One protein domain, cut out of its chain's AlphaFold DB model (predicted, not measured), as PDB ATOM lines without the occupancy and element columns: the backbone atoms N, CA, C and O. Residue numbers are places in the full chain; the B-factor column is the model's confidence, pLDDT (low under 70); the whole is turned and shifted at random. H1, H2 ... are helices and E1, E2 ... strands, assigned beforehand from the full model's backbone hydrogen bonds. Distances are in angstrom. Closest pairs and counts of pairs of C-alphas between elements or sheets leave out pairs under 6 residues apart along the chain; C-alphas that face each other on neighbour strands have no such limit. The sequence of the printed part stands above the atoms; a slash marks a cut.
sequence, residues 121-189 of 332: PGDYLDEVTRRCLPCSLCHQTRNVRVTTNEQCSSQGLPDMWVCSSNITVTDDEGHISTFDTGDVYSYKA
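Overview. This is residues 121 to 189 of the 332 residues of the protein "Putative tumor necrosis factor receptor superfamily member 6-like" of Stichopus japonicus (UniProt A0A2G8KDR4). Two small two-strand hairpins lie toward opposite ends of a loop-rich domain, E1 and E2 with the short helix H1 beside E1 at one end, and E3 and E4 at the other, where H2 follows directly from E4. Long loops join the two ends: residues 135 to 149 run out alongside E3 and fold back to H1, and residues 155 to 165 then lead from H1 to E3. The 69 printed residues include two named helices and four named strands, in the order E1, E2, H1, E3, E4, H2; each hairpin is its own antiparallel sheet of two strands. The class is mixed, helices and strands, with under half of the residues, 32, in named elements. The whole is compact, with a radius of gyration of the C-alphas of 12.3 A and spans of 36 by 25 by 21 A.

Arrangement. E1, residues 123 to 126, and E2, residues 131 to 134, form an antiparallel hairpin through a tight link, with 136 degrees between their directions. N 124 and O 133 are within hydrogen-bond range at 2.8 A, as are N 126 and O 131 at 2.9 A. The closest C-alphas of E1 and H1, residues 150 to 154, are those of Tyr 124 and Gln 151, 5.7 A apart. E3, residues 166 to 170, and E4, residues 176 to 180, form the other antiparallel hairpin, also through a tight link, with 152 degrees between their directions. Here N 167 and O 179 are within hydrogen-bond range at 2.8 A, and N 179 and O 167 at 3.0 A. H2, residues 181 to 189, follows E4 with no residue between them; its closest C-alpha pair with E3 is Thr 181 and Asn 166, 6.2 A apart. The strands of the first hairpin are apart from those of the second, and H1 and H2 are apart. In H1 every O i to N i+4 pair is within hydrogen-bond range; in H2, 4 of 5 are.

Along the chain. E1 begins at C-alpha 123, (-12.563, 20.270, 20.678), and is 9.4 A long; E2 is 9.9 A long. H1 measures 6.1 A, E3 12.9 A and E4 13.7 A. E3 begins at C-alpha 166, (-12.605, 32.799, 21.552). H2 is 12.6 A long and ends at C-alpha 189, (-7.483, 39.519, 5.340).

Size, cuts and confidence. The C-alphas of Pro 121 and Glu 173 are the two farthest apart, at 37.5 A. The printed part has no cut. The links E2 to H1 and H1 to E3 are long. Mean pLDDT of the printed part is 71.2; residues 140 to 147, 167 to 172 and 174 to 189 are under 70, and H2 has a mean of 45.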
ATOM      1  N   PRO A 121     -11.716  14.680  19.729       85.50
ATOM      2  CA  PRO A 121     -10.327  15.115  19.627       85.50
ATOM      3  C   PRO A 121     -10.219  16.369  18.749       85.50
ATOM      4  O   PRO A 121     -10.645  16.359  17.599       85.50
ATOM      5  N   GLY A 122      -9.654  17.445  19.293       84.12
ATOM      6  CA  GLY A 122      -9.616  18.760  18.650       84.12
ATOM      7  C   GLY A 122     -10.649  19.765  19.167       84.12
ATOM      8  O   GLY A 122     -10.559  20.924  18.775       84.12
ATOM      9  N   ASP A 123     -11.558  19.384  20.069       86.56
ATOM     10  CA  ASP A 123     -12.563  20.270  20.678       86.56
ATOM     11  C   ASP A 123     -12.388  20.404  22.208       86.56
ATOM     12  O   ASP A 123     -11.852  19.525  22.883       86.56
ATOM     13  N   TYR A 124     -12.906  21.486  22.794       86.50
ATOM     14  CA  TYR A 124     -13.045  21.676  24.244       86.50
ATOM     15  C   TYR A 124     -14.488  22.032  24.626       86.50
ATOM     16  O   TYR A 124     -15.229  22.601  23.829       86.50
ATOM     17  N   LEU A 125     -14.890  21.741  25.864       87.00
ATOM     18  CA  LEU A 125     -16.201  22.122  26.383       87.00
ATOM     19  C   LEU A 125     -16.186  23.588  26.826       87.00
ATOM     20  O   LEU A 125     -15.536  23.944  27.810       87.00
ATOM     21  N   ASP A 126     -16.973  24.427  26.166       85.06
ATOM     22  CA  ASP A 126     -17.270  25.765  26.663       85.06
ATOM     23  C   ASP A 126     -18.328  25.698  27.776       85.06
ATOM     24  O   ASP A 126     -19.484  25.325  27.553       85.06
ATOM     25  N   GLU A 127     -17.941  26.059  29.004       82.31
ATOM     26  CA  GLU A 127     -18.815  25.945  30.180       82.31
ATOM     27  C   GLU A 127     -20.065  26.836  30.106       82.31
ATOM     28  O   GLU A 127     -21.086  26.506  30.724       82.31
ATOM     29  N   VAL A 128     -19.981  27.949  29.365       81.00
ATOM     30  CA  VAL A 128     -21.006  28.999  29.274       81.00
ATOM     31  C   VAL A 128     -22.123  28.603  28.309       81.00
ATOM     32  O   VAL A 128     -23.300  28.686  28.655       81.00
ATOM     33  N   THR A 129     -21.769  28.156  27.104       80.25
ATOM     34  CA  THR A 129     -22.718  27.721  26.067       80.25
ATOM     35  C   THR A 129     -23.085  26.241  26.160       80.25
ATOM     36  O   THR A 129     -24.094  25.843  25.576       80.25
ATOM     37  N   ARG A 130     -22.302  25.440  26.905       81.12
ATOM     38  CA  ARG A 130     -22.415  23.973  27.016       81.12
ATOM     39  C   ARG A 130     -22.359  23.265  25.667       81.12
ATOM     40  O   ARG A 130     -23.183  22.405  25.367       81.12
ATOM     41  N   ARG A 131     -21.363  23.649  24.870       80.56
ATOM     42  CA  ARG A 131     -21.047  23.073  23.560       80.56
ATOM     43  C   ARG A 131     -19.571  22.728  23.485       80.56
ATOM     44  O   ARG A 131     -18.754  23.376  24.137       80.56
ATOM     45  N   CYS A 132     -19.250  21.762  22.643       84.81
ATOM     46  CA  CYS A 132     -17.893  21.576  22.167       84.81
ATOM     47  C   CYS A 132     -17.552  22.701  21.170       84.81
ATOM     48  O   CYS A 132     -18.350  23.007  20.281       84.81
ATOM     49  N   LEU A 133     -16.413  23.364  21.371       84.31
ATOM     50  CA  LEU A 133     -15.846  24.389  20.494       84.31
ATOM     51  C   LEU A 133     -14.436  23.957  20.058       84.31
ATOM     52  O   LEU A 133     -13.713  23.385  20.876       84.31
ATOM     53  N   PRO A 134     -14.002  24.272  18.826       84.94
ATOM     54  CA  PRO A 134     -12.718  23.811  18.319       84.94
ATOM     55  C   PRO A 134     -11.533  24.461  19.039       84.94
ATOM     56  O   PRO A 134     -11.445  25.683  19.191       84.94
ATOM     57  N   CYS A 135     -10.567  23.629  19.419       86.50
ATOM     58  CA  CYS A 135      -9.219  24.050  19.771       86.50
ATOM     59  C   CYS A 135      -8.566  24.754  18.568       86.50
ATOM     60  O   CYS A 135      -8.756  24.383  17.408       86.50
ATOM     61  N   SER A 136      -7.820  25.822  18.835       82.50
ATOM     62  CA  SER A 136      -7.451  26.809  17.821       82.50
ATOM     63  C   SER A 136      -6.011  27.301  17.961       82.50
ATOM     64  O   SER A 136      -5.371  27.173  19.009       82.50
ATOM     65  N   LEU A 137      -5.494  27.889  16.878       81.12
ATOM     66  CA  LEU A 137      -4.120  28.364  16.819       81.12
ATOM     67  C   LEU A 137      -3.877  29.550  17.776       81.12
ATOM     68  O   LEU A 137      -4.410  30.646  17.594       81.12
ATOM     69  N   CYS A 138      -2.986  29.353  18.743       76.56
ATOM     70  CA  CYS A 138      -2.556  30.321  19.744       76.56
ATOM     71  C   CYS A 138      -1.942  31.587  19.114       76.56
ATOM     72  O   CYS A 138      -0.757  31.637  18.763       76.56
ATOM     73  N   HIS A 139      -2.749  32.642  18.969       72.69
ATOM     74  CA  HIS A 139      -2.357  33.830  18.212       72.69
ATOM     75  C   HIS A 139      -1.554  34.858  19.030       72.69
ATOM     76  O   HIS A 139      -2.107  35.744  19.684       72.69
ATOM     77  N   GLN A 140      -0.226  34.796  18.927       64.25
ATOM     78  CA  GLN A 140       0.673  35.770  19.552       64.25
ATOM     79  C   GLN A 140       0.598  37.149  18.860       64.25
ATOM     80  O   GLN A 140       1.057  37.327  17.731       64.25
ATOM     81  N   THR A 141       0.075  38.156  19.568       57.59
ATOM     82  CA  THR A 141       0.148  39.581  19.181       57.59
ATOM     83  C   THR A 141       0.460  40.447  20.397       57.59
ATOM     84  O   THR A 141       0.076  40.101  21.507       57.59
ATOM     85  N   ARG A 142       1.137  41.588  20.191       55.03
ATOM     86  CA  ARG A 142       1.735  42.414  21.265       55.03
ATOM     87  C   ARG A 142       0.780  42.830  22.399       55.03
ATOM     88  O   ARG A 142       1.256  43.003  23.514       55.03
ATOM     89  N   ASN A 143      -0.520  42.960  22.124       56.75
ATOM     90  CA  ASN A 143      -1.531  43.442  23.075       56.75
ATOM     91  C   ASN A 143      -2.625  42.383  23.364       56.75
ATOM     92  O   ASN A 143      -3.650  42.707  23.953       56.75
ATOM     93  N   VAL A 144      -2.446  41.120  22.945       57.31
ATOM     94  CA  VAL A 144      -3.445  40.047  23.128       57.31
ATOM     95  C   VAL A 144      -2.904  38.985  24.079       57.31
ATOM     96  O   VAL A 144      -1.816  38.450  23.861       57.31
ATOM     97  N   ARG A 145      -3.673  38.650  25.121       56.75
ATOM     98  CA  ARG A 145      -3.347  37.526  26.005       56.75
ATOM     99  C   ARG A 145      -3.709  36.221  25.301       56.75
ATOM    100  O   ARG A 145      -4.844  36.024  24.886       56.75
ATOM    101  N   VAL A 146      -2.728  35.333  25.170       65.94
ATOM    102  CA  VAL A 146      -2.928  33.990  24.621       65.94
ATOM    103  C   VAL A 146      -3.527  33.111  25.718       65.94
ATOM    104  O   VAL A 146      -2.837  32.765  26.674       65.94
ATOM    105  N   THR A 147      -4.811  32.778  25.594       69.88
ATOM    106  CA  THR A 147      -5.517  31.895  26.534       69.88
ATOM    107  C   THR A 147      -5.445  30.453  26.042       69.88
ATOM    108  O   THR A 147      -6.198  30.039  25.160       69.88
ATOM    109  N   THR A 148      -4.519  29.686  26.613       81.62
ATOM    110  CA  THR A 148      -4.470  28.231  26.440       81.62
ATOM    111  C   THR A 148      -5.632  27.578  27.188       81.62
ATOM    112  O   THR A 148      -5.999  28.005  28.284       81.62
ATOM    113  N   ASN A 149      -6.230  26.548  26.596       87.06
ATOM    114  CA  ASN A 149      -7.279  25.750  27.219       87.06
ATOM    115  C   ASN A 149      -6.679  24.422  27.719       87.06
ATOM    116  O   ASN A 149      -5.961  23.732  26.987       87.06
ATOM    117  N   GLU A 150      -6.962  24.059  28.971       88.12
ATOM    118  CA  GLU A 150      -6.405  22.863  29.621       88.12
ATOM    119  C   GLU A 150      -6.900  21.556  28.975       88.12
ATOM    120  O   GLU A 150      -6.135  20.597  28.854       88.12
ATOM    121  N   GLN A 151      -8.137  21.524  28.469       89.19
ATOM    122  CA  GLN A 151      -8.669  20.378  27.727       89.19
ATOM    123  C   GLN A 151      -7.980  20.228  26.367       89.19
ATOM    124  O   GLN A 151      -7.642  19.113  25.991       89.19
ATOM    125  N   CYS A 152      -7.700  21.325  25.655       87.88
ATOM    126  CA  CYS A 152      -6.915  21.267  24.415       87.88
ATOM    127  C   CYS A 152      -5.465  20.817  24.681       87.88
ATOM    128  O   CYS A 152      -4.926  19.980  23.963       87.88
ATOM    129  N   SER A 153      -4.849  21.332  25.751       90.19
ATOM    130  CA  SER A 153      -3.482  20.971  26.166       90.19
ATOM    131  C   SER A 153      -3.340  19.492  26.551       90.19
ATOM    132  O   SER A 153      -2.295  18.892  26.323       90.19
ATOM    133  N   SER A 154      -4.384  18.889  27.127       88.69
ATOM    134  CA  SER A 154      -4.373  17.486  27.576       88.69
ATOM    135  C   SER A 154      -4.741  16.465  26.488       88.69
ATOM    136  O   SER A 154      -4.607  15.266  26.722       88.69
ATOM    137  N   GLN A 155      -5.128  16.912  25.289       87.06
ATOM    138  CA  GLN A 155      -5.458  16.045  24.144       87.06
ATOM    139  C   GLN A 155      -4.256  15.645  23.272       87.06
ATOM    140  O   GLN A 155      -4.422  14.882  22.325       87.06
ATOM    141  N   GLY A 156      -3.048  16.146  23.555       83.56
ATOM    142  CA  GLY A 156      -1.863  15.863  22.730       83.56
ATOM    143  C   GLY A 156      -1.855  16.580  21.372       83.56
ATOM    144  O   GLY A 156      -1.124  16.180  20.467       83.56
ATOM    145  N   LEU A 157      -2.657  17.640  21.227       83.69
ATOM    146  CA  LEU A 157      -2.594  18.559  20.089       83.69
ATOM    147  C   LEU A 157      -1.219  19.260  20.041       83.69
ATOM    148  O   LEU A 157      -0.610  19.462  21.093       83.69
ATOM    149  N   PRO A 158      -0.727  19.689  18.860       81.94
ATOM    150  CA  PRO A 158       0.539  20.416  18.767       81.94
ATOM    151  C   PRO A 158       0.526  21.703  19.610       81.94
ATOM    152  O   PRO A 158      -0.479  22.410  19.601       81.94
ATOM    153  N   ASP A 159       1.653  22.066  20.238       73.69
ATOM    154  CA  ASP A 159       1.806  23.201  21.180       73.69
ATOM    155  C   ASP A 159       1.172  24.536  20.734       73.69
ATOM    156  O   ASP A 159       0.803  25.374  21.554       73.69
ATOM    157  N   MET A 160       1.058  24.762  19.423       75.81
ATOM    158  CA  MET A 160       0.480  25.977  18.849       75.81
ATOM    159  C   MET A 160      -1.046  25.943  18.682       75.81
ATOM    160  O   MET A 160      -1.604  26.988  18.377       75.81
ATOM    161  N   TRP A 161      -1.723  24.805  18.864       81.44
ATOM    162  CA  TRP A 161      -3.176  24.614  18.669       81.44
ATOM    163  C   TRP A 161      -3.971  24.471  19.980       81.44
ATOM    164  O   TRP A 161      -5.168  24.190  19.964       81.44
ATOM    165  N   VAL A 162      -3.331  24.679  21.133       87.31
ATOM    166  CA  VAL A 162      -3.930  24.431  22.457       87.31
ATOM    167  C   VAL A 162      -4.772  25.600  23.007       87.31
ATOM    168  O   VAL A 162      -4.973  25.693  24.218       87.31
ATOM    169  N   CYS A 163      -5.257  26.517  22.162       85.75
ATOM    170  CA  CYS A 163      -5.960  27.735  22.591       85.75
ATOM    171  C   CYS A 163      -7.464  27.730  22.296       85.75
ATOM    172  O   CYS A 163      -7.921  27.162  21.305       85.75
ATOM    173  N   SER A 164      -8.240  28.416  23.139       84.69
ATOM    174  CA  SER A 164      -9.688  28.590  22.949       84.69
ATOM    175  C   SER A 164     -10.013  29.347  21.656       84.69
ATOM    176  O   SER A 164      -9.353  30.345  21.366       84.69
ATOM    177  N   SER A 165     -11.070  28.947  20.934       75.19
ATOM    178  CA  SER A 165     -11.548  29.617  19.706       75.19
ATOM    179  C   SER A 165     -11.914  31.089  19.910       75.19
ATOM    180  O   SER A 165     -11.986  31.861  18.955       75.19
ATOM    181  N   ASN A 166     -12.151  31.478  21.161       72.00
ATOM    182  CA  ASN A 166     -12.605  32.799  21.552       72.00
ATOM    183  C   ASN A 166     -11.382  33.613  22.007       72.00
ATOM    184  O   ASN A 166     -10.793  33.340  23.055       72.00
ATOM    185  N   ILE A 167     -10.995  34.620  21.224       65.94
ATOM    186  CA  ILE A 167      -9.877  35.519  21.524       65.94
ATOM    187  C   ILE A 167     -10.393  36.707  22.336       65.94
ATOM    188  O   ILE A 167     -11.226  37.479  21.860       65.94
ATOM    189  N   THR A 168      -9.842  36.890  23.539       63.22
ATOM    190  CA  THR A 168     -10.071  38.089  24.358       63.22
ATOM    191  C   THR A 168      -9.021  39.157  24.046       63.22
ATOM    192  O   THR A 168      -7.829  38.994  24.305       63.22
ATOM    193  N   VAL A 169      -9.464  40.274  23.473       59.78
ATOM    194  CA  VAL A 169      -8.647  41.465  23.227       59.78
ATOM    195  C   VAL A 169      -8.993  42.511  24.280       59.78
ATOM    196  O   VAL A 169     -10.114  43.019  24.316       59.78
ATOM    197  N   THR A 170      -8.019  42.840  25.125       56.12
ATOM    198  CA  THR A 170      -8.013  44.090  25.892       56.12
ATOM    199  C   THR A 170      -7.457  45.201  25.015       56.12
ATOM    200  O   THR A 170      -6.352  45.044  24.491       56.12
ATOM    201  N   ASP A 171      -8.185  46.304  24.862       58.09
ATOM    202  CA  ASP A 171      -7.600  47.531  24.313       58.09
ATOM    203  C   ASP A 171      -6.704  48.243  25.349       58.09
ATOM    204  O   ASP A 171      -6.616  47.840  26.514       58.09
ATOM    205  N   ASP A 172      -6.018  49.301  24.914       60.16
ATOM    206  CA  ASP A 172      -5.106  50.074  25.766       60.16
ATOM    207  C   ASP A 172      -5.855  50.967  26.791       60.16
ATOM    208  O   ASP A 172      -5.226  51.551  27.674       60.16
ATOM    209  N   GLU A 173      -7.191  51.049  26.706       70.38
ATOM    210  CA  GLU A 173      -8.081  51.723  27.670       70.38
ATOM    211  C   GLU A 173      -8.636  50.747  28.734       70.38
ATOM    212  O   GLU A 173      -9.130  51.174  29.780       70.38
ATOM    213  N   GLY A 174      -8.496  49.434  28.512       61.84
ATOM    214  CA  GLY A 174      -8.884  48.357  29.423       61.84
ATOM    215  C   GLY A 174     -10.202  47.651  29.083       61.84
ATOM    216  O   GLY A 174     -10.625  46.779  29.846       61.84
ATOM    217  N   HIS A 175     -10.858  47.972  27.963       67.25
ATOM    218  CA  HIS A 175     -12.082  47.287  27.544       67.25
ATOM    219  C   HIS A 175     -11.771  45.865  27.071       67.25
ATOM    220  O   HIS A 175     -10.941  45.655  26.186       67.25
ATOM    221  N   ILE A 176     -12.473  44.877  27.632       62.19
ATOM    222  CA  ILE A 176     -12.391  43.480  27.195       62.19
ATOM    223  C   ILE A 176     -13.407  43.263  26.072       62.19
ATOM    224  O   ILE A 176     -14.610  43.435  26.269       62.19
ATOM    225  N   SER A 177     -12.918  42.838  24.913       59.84
ATOM    226  CA  SER A 177     -13.720  42.431  23.759       59.84
ATOM    227  C   SER A 177     -13.397  40.983  23.390       59.84
ATOM    228  O   SER A 177     -12.239  40.573  23.441       59.84
ATOM    229  N   THR A 178     -14.415  40.193  23.051       62.44
ATOM    230  CA  THR A 178     -14.265  38.767  22.720       62.44
ATOM    231  C   THR A 178     -14.692  38.539  21.279       62.44
ATOM    232  O   THR A 178     -15.781  38.964  20.894       62.44
ATOM    233  N   PHE A 179     -13.848  37.867  20.497       60.69
ATOM    234  CA  PHE A 179     -14.083  37.560  19.086       60.69
ATOM    235  C   PHE A 179     -13.805  36.089  18.801       60.69
ATOM    236  O   PHE A 179     -12.861  35.527  19.360       60.69
ATOM    237  N   ASP A 180     -14.539  35.497  17.865       60.03
ATOM    238  CA  ASP A 180     -14.195  34.177  17.347       60.03
ATOM    239  C   ASP A 180     -12.939  34.277  16.464       60.03
ATOM    240  O   ASP A 180     -12.731  35.253  15.732       60.03
ATOM    241  N   THR A 181     -12.089  33.247  16.477       57.84
ATOM    242  CA  THR A 181     -10.866  33.189  15.658       57.84
ATOM    243  C   THR A 181     -11.130  33.453  14.174       57.84
ATOM    244  O   THR A 181     -10.313  34.097  13.514       57.84
ATOM    245  N   GLY A 182     -12.285  33.025  13.647       54.19
ATOM    246  CA  GLY A 182     -12.700  33.285  12.263       54.19
ATOM    247  C   GLY A 182     -12.765  34.779  11.915       54.19
ATOM    248  O   GLY A 182     -12.214  35.200  10.893       54.19
ATOM    249  N   ASP A 183     -13.335  35.601  12.799       45.81
ATOM    250  CA  ASP A 183     -13.411  37.057  12.621       45.81
ATOM    251  C   ASP A 183     -12.024  37.709  12.695       45.81
ATOM    252  O   ASP A 183     -11.697  38.616  11.917       45.81
ATOM    253  N   VAL A 184     -11.159  37.192  13.576       51.09
ATOM    254  CA  VAL A 184      -9.770  37.653  13.735       51.09
ATOM    255  C   VAL A 184      -8.936  37.422  12.466       51.09
ATOM    256  O   VAL A 184      -8.097  38.264  12.123       51.09
ATOM    257  N   TYR A 185      -9.177  36.337  11.722       47.47
ATOM    258  CA  TYR A 185      -8.571  36.140  10.399       47.47
ATOM    259  C   TYR A 185      -9.247  36.993   9.315       47.47
ATOM    260  O   TYR A 185      -8.549  37.570   8.473       47.47
ATOM    261  N   SER A 186     -10.573  37.150   9.369       41.31
ATOM    262  CA  SER A 186     -11.354  37.955   8.421       41.31
ATOM    263  C   SER A 186     -10.888  39.419   8.366       41.31
ATOM    264  O   SER A 186     -10.508  39.909   7.295       41.31
ATOM    265  N   TYR A 187     -10.788  40.119   9.507       33.03
ATOM    266  CA  TYR A 187     -10.397  41.541   9.498       33.03
ATOM    267  C   TYR A 187      -8.953  41.759   9.005       33.03
ATOM    268  O   TYR A 187      -8.676  42.717   8.272       33.03
ATOM    269  N   LYS A 188      -8.028  40.840   9.328       40.34
ATOM    270  CA  LYS A 188      -6.634  40.884   8.848       40.34
ATOM    271  C   LYS A 188      -6.545  40.644   7.335       40.34
ATOM    272  O   LYS A 188      -5.740  41.298   6.666       40.34
ATOM    273  N   ALA A 189      -7.395  39.776   6.780       32.50
ATOM    274  CA  ALA A 189      -7.483  39.519   5.340       32.50
ATOM    275  C   ALA A 189      -8.089  40.692   4.543       32.50
ATOM    276  O   ALA A 189      -7.720  40.900   3.383       32.50
TER     277      ALA A 189